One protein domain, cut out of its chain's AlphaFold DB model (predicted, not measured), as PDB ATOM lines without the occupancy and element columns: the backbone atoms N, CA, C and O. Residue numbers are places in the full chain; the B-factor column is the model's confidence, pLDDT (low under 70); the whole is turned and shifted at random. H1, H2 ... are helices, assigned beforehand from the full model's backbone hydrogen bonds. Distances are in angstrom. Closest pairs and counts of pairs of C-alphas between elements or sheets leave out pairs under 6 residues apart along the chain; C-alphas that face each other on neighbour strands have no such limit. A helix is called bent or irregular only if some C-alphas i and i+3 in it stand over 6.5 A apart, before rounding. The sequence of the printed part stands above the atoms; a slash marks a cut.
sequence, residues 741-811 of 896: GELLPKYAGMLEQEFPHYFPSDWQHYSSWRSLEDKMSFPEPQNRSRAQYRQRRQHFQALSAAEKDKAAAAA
ATOM      1  N   GLY A 741     -24.974  44.525 -51.266       80.56
ATOM      2  CA  GLY A 741     -23.538  44.840 -51.351       80.56
ATOM      3  C   GLY A 741     -23.186  46.205 -51.959       80.56
ATOM      4  O   GLY A 741     -22.012  46.512 -52.126       80.56
ATOM      5  N   GLU A 742     -24.175  47.032 -52.307       81.56
ATOM      6  CA  GLU A 742     -23.960  48.430 -52.720       81.56
ATOM      7  C   GLU A 742     -24.195  49.416 -51.566       81.56
ATOM      8  O   GLU A 742     -23.988  50.623 -51.735       81.56
ATOM      9  N   LEU A 743     -24.647  48.932 -50.405       86.75
ATOM     10  CA  LEU A 743     -24.748  49.721 -49.184       86.75
ATOM     11  C   LEU A 743     -23.335  50.008 -48.649       86.75
ATOM     12  O   LEU A 743     -22.487  49.122 -48.612       86.75
ATOM     13  N   LEU A 744     -23.063  51.247 -48.228       85.31
ATOM     14  CA  LEU A 744     -21.734  51.617 -47.720       85.31
ATOM     15  C   LEU A 744     -21.399  50.813 -46.445       85.31
ATOM     16  O   LEU A 744     -22.276  50.692 -45.583       85.31
ATOM     17  N   PRO A 745     -20.147  50.337 -46.252       84.75
ATOM     18  CA  PRO A 745     -19.777  49.468 -45.125       84.75
ATOM     19  C   PRO A 745     -20.162  50.014 -43.741       84.75
ATOM     20  O   PRO A 745     -20.620  49.271 -42.879       84.75
ATOM     21  N   LYS A 746     -20.073  51.340 -43.558       87.94
ATOM     22  CA  LYS A 746     -20.525  52.072 -42.362       87.94
ATOM     23  C   LYS A 746     -22.000  51.803 -42.016       87.94
ATOM     24  O   LYS A 746     -22.333  51.625 -40.849       87.94
ATOM     25  N   TYR A 747     -22.880  51.766 -43.018       86.62
ATOM     26  CA  TYR A 747     -24.312  51.511 -42.836       86.62
ATOM     27  C   TYR A 747     -24.659  50.019 -42.820       86.62
ATOM     28  O   TYR A 747     -25.607  49.635 -42.137       86.62
ATOM     29  N   ALA A 748     -23.876  49.175 -43.501       85.31
ATOM     30  CA  ALA A 748     -23.975  47.722 -43.371       85.31
ATOM     31  C   ALA A 748     -23.691  47.273 -41.924       85.31
ATOM     32  O   ALA A 748     -24.535  46.620 -41.313       85.31
ATOM     33  N   GLY A 749     -22.582  47.733 -41.331       84.19
ATOM     34  CA  GLY A 749     -22.217  47.409 -39.947       84.19
ATOM     35  C   GLY A 749     -23.234  47.894 -38.905       84.19
ATOM     36  O   GLY A 749     -23.540  47.160 -37.970       84.19
ATOM     37  N   MET A 750     -23.830  49.082 -39.076       85.44
ATOM     38  CA  MET A 750     -24.926  49.534 -38.199       85.44
ATOM     39  C   MET A 750     -26.179  48.651 -38.318       85.44
ATOM     40  O   MET A 750     -26.826  48.353 -37.316       85.44
ATOM     41  N   LEU A 751     -26.523  48.200 -39.529       86.56
ATOM     42  CA  LEU A 751     -27.670  47.316 -39.740       86.56
ATOM     43  C   LEU A 751     -27.446  45.924 -39.115       86.56
ATOM     44  O   LEU A 751     -28.379  45.364 -38.540       86.56
ATOM     45  N   GLU A 752     -26.220  45.397 -39.175       83.62
ATOM     46  CA  GLU A 752     -25.811  44.156 -38.498       83.62
ATOM     47  C   GLU A 752     -25.844  44.292 -36.963       83.62
ATOM     48  O   GLU A 752     -26.353  43.403 -36.278       83.62
ATOM     49  N   GLN A 753     -25.368  45.420 -36.419       85.06
ATOM     50  CA  GLN A 753     -25.368  45.708 -34.976       85.06
ATOM     51  C   GLN A 753     -26.776  45.850 -34.380       85.06
ATOM     52  O   GLN A 753     -26.989  45.470 -33.229       85.06
ATOM     53  N   GLU A 754     -27.743  46.381 -35.135       82.56
ATOM     54  CA  GLU A 754     -29.127  46.550 -34.661       82.56
ATOM     55  C   GLU A 754     -30.004  45.299 -34.825       82.56
ATOM     56  O   GLU A 754     -31.015  45.170 -34.131       82.56
ATOM     57  N   PHE A 755     -29.608  44.347 -35.680       82.81
ATOM     58  CA  PHE A 755     -30.268  43.042 -35.797       82.81
ATOM     59  C   PHE A 755     -29.267  41.864 -35.714       82.81
ATOM     60  O   PHE A 755     -29.167  41.076 -36.665       82.81
ATOM     61  N   PRO A 756     -28.566  41.670 -34.573       74.56
ATOM     62  CA  PRO A 756     -27.654  40.544 -34.393       74.56
ATOM     63  C   PRO A 756     -28.368  39.199 -34.564       74.56
ATOM     64  O   PRO A 756     -29.519  39.037 -34.161       74.56
ATOM     65  N   HIS A 757     -27.664  38.220 -35.133       70.75
ATOM     66  CA  HIS A 757     -28.139  36.851 -35.391       70.75
ATOM     67  C   HIS A 757     -29.274  36.689 -36.429       70.75
ATOM     68  O   HIS A 757     -29.682  35.558 -36.680       70.75
ATOM     69  N   TYR A 758     -29.755  37.760 -37.078       75.00
ATOM     70  CA  TYR A 758     -30.764  37.663 -38.153       75.00
ATOM     71  C   TYR A 758     -30.174  37.589 -39.574       75.00
ATOM     72  O   TYR A 758     -30.890  37.245 -40.517       75.00
ATOM     73  N   PHE A 759     -28.887  37.904 -39.744       81.81
ATOM     74  CA  PHE A 759     -28.197  37.898 -41.035       81.81
ATOM     75  C   PHE A 759     -27.399  36.601 -41.266       81.81
ATOM     76  O   PHE A 759     -26.654  36.188 -40.377       81.81
ATOM     77  N   PRO A 760     -27.481  35.986 -42.462       79.62
ATOM     78  CA  PRO A 760     -26.457  35.062 -42.951       79.62
ATOM     79  C   PRO A 760     -25.096  35.764 -43.083       79.62
ATOM     80  O   PRO A 760     -25.063  36.959 -43.368       79.62
ATOM     81  N   SER A 761     -23.993  35.018 -42.978       76.31
ATOM     82  CA  SER A 761     -22.619  35.510 -43.206       76.31
ATOM     83  C   SER A 761     -22.484  36.324 -44.495       76.31
ATOM     84  O   SER A 761     -21.978  37.441 -44.494       76.31
ATOM     85  N   ASP A 762     -23.017  35.786 -45.588       81.94
ATOM     86  CA  ASP A 762     -22.766  36.268 -46.948       81.94
ATOM     87  C   ASP A 762     -23.885  37.193 -47.461       81.94
ATOM     88  O   ASP A 762     -24.132  37.290 -48.666       81.94
ATOM     89  N   TRP A 763     -24.624  37.848 -46.556       82.19
ATOM     90  CA  TRP A 763     -25.842  38.603 -46.891       82.19
ATOM     91  C   TRP A 763     -25.619  39.754 -47.885       82.19
ATOM     92  O   TRP A 763     -26.532  40.117 -48.630       82.19
ATOM     93  N   GLN A 764     -24.401  40.295 -47.938       83.00
ATOM     94  CA  GLN A 764     -24.014  41.377 -48.844       83.00
ATOM     95  C   GLN A 764     -23.933  40.909 -50.315       83.00
ATOM     96  O   GLN A 764     -24.151  41.705 -51.226       83.00
ATOM     97  N   HIS A 765     -23.738  39.609 -50.575       84.31
ATOM     98  CA  HIS A 765     -23.673  39.037 -51.931       84.31
ATOM     99  C   HIS A 765     -25.049  38.756 -52.572       84.31
ATOM    100  O   HIS A 765     -25.129  38.186 -53.660       84.31
ATOM    101  N   TYR A 766     -26.155  39.138 -51.925       83.69
ATOM    102  CA  TYR A 766     -27.501  38.848 -52.423       83.69
ATOM    103  C   TYR A 766     -27.917  39.809 -53.541       83.69
ATOM    104  O   TYR A 766     -27.862  41.027 -53.393       83.69
ATOM    105  N   SER A 767     -28.411  39.257 -54.653       81.19
ATOM    106  CA  SER A 767     -28.831  40.025 -55.836       81.19
ATOM    107  C   SER A 767     -30.031  40.946 -55.591       81.19
ATOM    108  O   SER A 767     -30.202  41.937 -56.302       81.19
ATOM    109  N   SER A 768     -30.862  40.654 -54.584       86.19
ATOM    110  CA  SER A 768     -31.958  41.524 -54.158       86.19
ATOM    111  C   SER A 768     -32.232  41.423 -52.658       86.19
ATOM    112  O   SER A 768     -32.062  40.370 -52.040       86.19
ATOM    113  N   TRP A 769     -32.761  42.506 -52.082       82.62
ATOM    114  CA  TRP A 769     -33.218  42.527 -50.691       82.62
ATOM    115  C   TRP A 769     -34.386  41.575 -50.410       82.62
ATOM    116  O   TRP A 769     -34.536  41.149 -49.270       82.62
ATOM    117  N   ARG A 770     -35.184  41.198 -51.422       80.38
ATOM    118  CA  ARG A 770     -36.249  40.186 -51.272       80.38
ATOM    119  C   ARG A 770     -35.655  38.793 -51.090       80.38
ATOM    120  O   ARG A 770     -35.957  38.133 -50.109       80.38
ATOM    121  N   SER A 771     -34.701  38.422 -51.944       82.69
ATOM    122  CA  SER A 771     -33.970  37.148 -51.860       82.69
ATOM    123  C   SER A 771     -33.214  36.958 -50.537       82.69
ATOM    124  O   SER A 771     -32.934  35.823 -50.153       82.69
ATOM    125  N   LEU A 772     -32.873  38.055 -49.850       84.38
ATOM    126  CA  LEU A 772     -32.346  38.039 -48.484       84.38
ATOM    127  C   LEU A 772     -33.473  37.947 -47.435       84.38
ATOM    128  O   LEU A 772     -33.425  37.089 -46.556       84.38
ATOM    129  N   GLU A 773     -34.513  38.777 -47.554       82.31
ATOM    130  CA  GLU A 773     -35.706  38.762 -46.692       82.31
ATOM    131  C   GLU A 773     -36.449  37.412 -46.660       82.31
ATOM    132  O   GLU A 773     -37.119  37.111 -45.669       82.31
ATOM    133  N   ASP A 774     -36.349  36.610 -47.718       80.25
ATOM    134  CA  ASP A 774     -36.950  35.274 -47.809       80.25
ATOM    135  C   ASP A 774     -36.120  34.199 -47.079       80.25
ATOM    136  O   ASP A 774     -36.646  33.143 -46.731       80.25
ATOM    137  N   LYS A 775     -34.836  34.471 -46.788       78.81
ATOM    138  CA  LYS A 775     -33.982  33.625 -45.930       78.81
ATOM    139  C   LYS A 775     -33.924  34.106 -44.474       78.81
ATOM    140  O   LYS A 775     -33.583  33.325 -43.587       78.81
ATOM    141  N   MET A 776     -34.293  35.362 -44.206       78.19
ATOM    142  CA  MET A 776     -34.450  35.902 -42.851       78.19
ATOM    143  C   MET A 776     -35.672  35.294 -42.142       78.19
ATOM    144  O   MET A 776     -36.803  35.771 -42.273       78.19
ATOM    145  N   SER A 777     -35.434  34.253 -41.346       67.38
ATOM    146  CA  SER A 777     -36.458  33.635 -40.495       67.38
ATOM    147  C   SER A 777     -36.663  34.439 -39.206       67.38
ATOM    148  O   SER A 777     -35.974  34.233 -38.210       67.38
ATOM    149  N   PHE A 778     -37.628  35.360 -39.215       72.62
ATOM    150  CA  PHE A 778     -38.068  36.071 -38.008       72.62
ATOM    151  C   PHE A 778     -38.990  35.168 -37.161       72.62
ATOM    152  O   PHE A 778     -39.958  34.637 -37.709       72.62
ATOM    153  N   PRO A 779     -38.762  35.006 -35.843       58.12
ATOM    154  CA  PRO A 779     -39.639  34.205 -34.995       58.12
ATOM    155  C   PRO A 779     -40.999  34.890 -34.757       58.12
ATOM    156  O   PRO A 779     -41.094  36.036 -34.300       58.12
ATOM    157  N   GLU A 780     -42.070  34.151 -35.042       49.78
ATOM    158  CA  GLU A 780     -43.457  34.520 -34.737       49.78
ATOM    159  C   GLU A 780     -43.609  34.740 -33.209       49.78
ATOM    160  O   GLU A 780     -43.084  33.933 -32.438       49.78
ATOM    161  N   PRO A 781     -44.292  35.801 -32.720       49.81
ATOM    162  CA  PRO A 781     -45.245  36.661 -33.426       49.81
ATOM    163  C   PRO A 781     -44.736  38.091 -33.704       49.81
ATOM    164  O   PRO A 781     -45.519  39.049 -33.696       49.81
ATOM    165  N   GLN A 782     -43.431  38.298 -33.912       59.50
ATOM    166  CA  GLN A 782     -42.856  39.649 -34.009       59.50
ATOM    167  C   GLN A 782     -42.984  40.311 -35.396       59.50
ATOM    168  O   GLN A 782     -42.014  40.804 -35.962       59.50
ATOM    169  N   ASN A 783     -44.210  40.477 -35.905       59.19
ATOM    170  CA  ASN A 783     -44.467  41.307 -37.100       59.19
ATOM    171  C   ASN A 783     -43.923  42.755 -36.970       59.19
ATOM    172  O   ASN A 783     -43.653  43.422 -37.970       59.19
ATOM    173  N   ARG A 784     -43.708  43.230 -35.734       57.53
ATOM    174  CA  ARG A 784     -43.078  44.522 -35.426       57.53
ATOM    175  C   ARG A 784     -41.581  44.568 -35.776       57.53
ATOM    176  O   ARG A 784     -41.146  45.593 -36.293       57.53
ATOM    177  N   SER A 785     -40.818  43.487 -35.573       72.50
ATOM    178  CA  SER A 785     -39.371  43.479 -35.846       72.50
ATOM    179  C   SER A 785     -39.084  43.504 -37.349       72.50
ATOM    180  O   SER A 785     -38.283  44.319 -37.800       72.50
ATOM    181  N   ARG A 786     -39.825  42.727 -38.156       79.19
ATOM    182  CA  ARG A 786     -39.721  42.774 -39.629       79.19
ATOM    183  C   ARG A 786     -40.116  44.142 -40.207       79.19
ATOM    184  O   ARG A 786     -39.526  44.584 -41.191       79.19
ATOM    185  N   ALA A 787     -41.071  44.840 -39.585       80.06
ATOM    186  CA  ALA A 787     -41.414  46.217 -39.948       80.06
ATOM    187  C   ALA A 787     -40.290  47.212 -39.595       80.06
ATOM    188  O   ALA A 787     -39.919  48.031 -40.435       80.06
ATOM    189  N   GLN A 788     -39.703  47.103 -38.396       84.38
ATOM    190  CA  GLN A 788     -38.569  47.932 -37.961       84.38
ATOM    191  C   GLN A 788     -37.326  47.712 -38.839       84.38
ATOM    192  O   GLN A 788     -36.703  48.686 -39.259       84.38
ATOM    193  N   TYR A 789     -37.016  46.458 -39.187       87.31
ATOM    194  CA  TYR A 789     -35.953  46.106 -40.133       87.31
ATOM    195  C   TYR A 789     -36.158  46.785 -41.497       87.31
ATOM    196  O   TYR A 789     -35.260  47.476 -41.978       87.31
ATOM    197  N   ARG A 790     -37.352  46.665 -42.098       86.94
ATOM    198  CA  ARG A 790     -37.662  47.302 -43.393       86.94
ATOM    199  C   ARG A 790     -37.539  48.827 -43.337       86.94
ATOM    200  O   ARG A 790     -36.919  49.409 -44.222       86.94
ATOM    201  N   GLN A 791     -38.066  49.460 -42.287       89.06
ATOM    202  CA  GLN A 791     -37.973  50.912 -42.102       89.06
ATOM    203  C   GLN A 791     -36.514  51.377 -41.959       89.06
ATOM    204  O   GLN A 791     -36.116  52.369 -42.574       89.06
ATOM    205  N   ARG A 792     -35.695  50.657 -41.180       90.38
ATOM    206  CA  ARG A 792     -34.284  51.010 -40.978       90.38
ATOM    207  C   ARG A 792     -33.426  50.746 -42.215       90.38
ATOM    208  O   ARG A 792     -32.583  51.578 -42.545       90.38
ATOM    209  N   ARG A 793     -33.701  49.669 -42.957       90.06
ATOM    210  CA  ARG A 793     -33.101  49.422 -44.276       90.06
ATOM    211  C   ARG A 793     -33.350  50.593 -45.226       90.06
ATOM    212  O   ARG A 793     -32.396  51.099 -45.803       90.06
ATOM    213  N   GLN A 794     -34.598  51.046 -45.345       88.56
ATOM    214  CA  GLN A 794     -34.967  52.168 -46.217       88.56
ATOM    215  C   GLN A 794     -34.260  53.471 -45.826       88.56
ATOM    216  O   GLN A 794     -33.809  54.212 -46.698       88.56
ATOM    217  N   HIS A 795     -34.089  53.723 -44.525       89.25
ATOM    218  CA  HIS A 795     -33.318  54.867 -44.039       89.25
ATOM    219  C   HIS A 795     -31.835  54.792 -44.448       89.25
ATOM    220  O   HIS A 795     -31.305  55.751 -45.008       89.25
ATOM    221  N   PHE A 796     -31.173  53.647 -44.252       91.06
ATOM    222  CA  PHE A 796     -29.772  53.468 -44.653       91.06
ATOM    223  C   PHE A 796     -29.573  53.431 -46.179       91.06
ATOM    224  O   PHE A 796     -28.591  53.988 -46.670       91.06
ATOM    225  N   GLN A 797     -30.517  52.866 -46.944       88.88
ATOM    226  CA  GLN A 797     -30.545  52.971 -48.409       88.88
ATOM    227  C   GLN A 797     -30.552  54.452 -48.833       88.88
ATOM    228  O   GLN A 797     -29.692  54.856 -49.615       88.88
ATOM    229  N   ALA A 798     -31.445  55.271 -48.261       86.25
ATOM    230  CA  ALA A 798     -31.550  56.700 -48.568       86.25
ATOM    231  C   ALA A 798     -30.290  57.503 -48.193       86.25
ATOM    232  O   ALA A 798     -29.839  58.322 -48.992       86.25
ATOM    233  N   LEU A 799     -29.678  57.241 -47.031       88.88
ATOM    234  CA  LEU A 799     -28.401  57.868 -46.656       88.88
ATOM    235  C   LEU A 799     -27.272  57.480 -47.622       88.88
ATOM    236  O   LEU A 799     -26.531  58.347 -48.076       88.88
ATOM    237  N   SER A 800     -27.181  56.202 -48.006       86.69
ATOM    238  CA  SER A 800     -26.158  55.739 -48.953       86.69
ATOM    239  C   SER A 800     -26.346  56.271 -50.379       86.69
ATOM    240  O   SER A 800     -25.362  56.410 -51.101       86.69
ATOM    241  N   ALA A 801     -27.582  56.586 -50.782       85.31
ATOM    242  CA  ALA A 801     -27.859  57.305 -52.022       85.31
ATOM    243  C   ALA A 801     -27.397  58.765 -51.901       85.31
ATOM    244  O   ALA A 801     -26.552  59.192 -52.675       85.31
ATOM    245  N   ALA A 802     -27.823  59.480 -50.854       84.50
ATOM    246  CA  ALA A 802     -27.459  60.881 -50.645       84.50
ATOM    247  C   ALA A 802     -25.940  61.123 -50.505       84.50
ATOM    248  O   ALA A 802     -25.445  62.161 -50.942       84.50
ATOM    249  N   GLU A 803     -25.176  60.190 -49.921       88.44
ATOM    250  CA  GLU A 803     -23.705  60.274 -49.895       88.44
ATOM    251  C   GLU A 803     -23.080  60.022 -51.285       88.44
ATOM    252  O   GLU A 803     -22.134  60.721 -51.656       88.44
ATOM    253  N   LYS A 804     -23.637  59.112 -52.101       82.81
ATOM    254  CA  LYS A 804     -23.211  58.908 -53.502       82.81
ATOM    255  C   LYS A 804     -23.564  60.099 -54.394       82.81
ATOM    256  O   LYS A 804     -22.724  60.517 -55.185       82.81
ATOM    257  N   ASP A 805     -24.749  60.678 -54.229       84.38
ATOM    258  CA  ASP A 805     -25.198  61.859 -54.971       84.38
ATOM    259  C   ASP A 805     -24.323  63.079 -54.638       84.38
ATOM    260  O   ASP A 805     -23.913  63.813 -55.536       84.38
ATOM    261  N   LYS A 806     -23.940  63.254 -53.362       84.00
ATOM    262  CA  LYS A 806     -22.957  64.268 -52.943       84.00
ATOM    263  C   LYS A 806     -21.572  64.026 -53.547       84.00
ATOM    264  O   LYS A 806     -20.952  64.979 -54.014       84.00
ATOM    265  N   ALA A 807     -21.092  62.781 -53.572       81.19
ATOM    266  CA  ALA A 807     -19.810  62.445 -54.193       81.19
ATOM    267  C   ALA A 807     -19.823  62.686 -55.716       81.19
ATOM    268  O   ALA A 807     -18.871  63.242 -56.261       81.19
ATOM    269  N   ALA A 808     -20.923  62.343 -56.395       78.44
ATOM    270  CA  ALA A 808     -21.122  62.612 -57.817       78.44
ATOM    271  C   ALA A 808     -21.210  64.120 -58.113       78.44
ATOM    272  O   ALA A 808     -20.589  64.592 -59.064       78.44
ATOM    273  N   ALA A 809     -21.911  64.892 -57.276       76.56
ATOM    274  CA  ALA A 809     -21.978  66.348 -57.388       76.56
ATOM    275  C   ALA A 809     -20.610  67.014 -57.157       76.56
ATOM    276  O   ALA A 809     -20.246  67.924 -57.899       76.56
ATOM    277  N   ALA A 810     -19.820  66.534 -56.190       75.44
ATOM    278  CA  ALA A 810     -18.455  67.010 -55.959       75.44
ATOM    279  C   ALA A 810     -17.524  66.696 -57.145       75.44
ATOM    280  O   ALA A 810     -16.772  67.565 -57.584       75.44
ATOM    281  N   ALA A 811     -17.619  65.490 -57.720       71.81
ATOM    282  CA  ALA A 811     -16.874  65.120 -58.924       71.81
ATOM    283  C   ALA A 811     -17.286  65.960 -60.150       71.81
ATOM    284  O   ALA A 811     -16.429  66.400 -60.914       71.81
TER     285      ALA A 811
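AT A GLANCE: This is residues 741 to 811 of the 896 residues of an uncharacterized protein of Scenedesmus sp. NREL 46B-D3 (UniProt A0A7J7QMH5). One long helix, H3, 42.5 A from first to last C-alpha, makes most of the length of the rod-shaped outline, and the shorter H1 packs side by side with part of it, running the opposite way. The long link of residues 755 to 768 arches from H1 over to the small helix H2, and two stretches stick out beyond this body: residues 779 to 784, of which 783 and 784 belong to H3, at one end, and residues 805 to 811 of H3 at the other. The printed part has 71 residues, with three named helices in the order H1, H2, H3 and no named strand; the class is all helix. The whole is only just loose, close to compact, with a radius of gyration of the C-alphas of 13.4 A and spans of 47 by 23 by 20 A.

HOW THE PARTS SIT: H1, residues 745 to 754, touches H3, residues 783 to 811, and the closest C-alphas of the two are those of Tyr 747 and Phe 796, 6.1 A apart. Their lines stand at a shallow tilt of 15 degrees and they run opposite ways, with centres 11.4 A apart. H3 touches H1 with residues 792 to 800 alone. H2, residues 769 to 773, touches no helix, but H2 and H3 are near each other, with 5 pairs of C-alphas within 10 A. H1 and H2 are apart. In H1, H2 and H3, every pair of O i to N i+4 is within hydrogen-bond range.

IN THESE COORDINATES: The printed part begins at Gly 741. H1 runs from Pro 745, with its C-alpha at (-19.777, 49.468, -45.125), to Glu 754, and is 14.3 A from first to last C-alpha. H2 runs from Trp 769, with its C-alpha at (-33.218, 42.527, -50.691), to Glu 773, and is 6.0 A long by the same measure. H3 runs from Asn 783 to Ala 811, with C-alpha 811 at (-16.874, 65.120, -58.924), and is 42.5 A long. No helix is bent.

THE WHOLE: The C-alphas of Pro 781 and Ala 811 are the two farthest apart, at 47.6 A. Without the stretches that stand free, residues 779 to 784 and 805 to 811, the body of 58 residues spans 31 by 22 by 18 A, with a radius of gyration of 10.9 A. The link from H1 to H2 is long, with 14 residues, and the link from H2 to H3 is short, with 9. The printed part has no cut. Its mean pLDDT is 80.4, and confidence is under 70 at residue 777 and residues 779 to 784 of this predicted model.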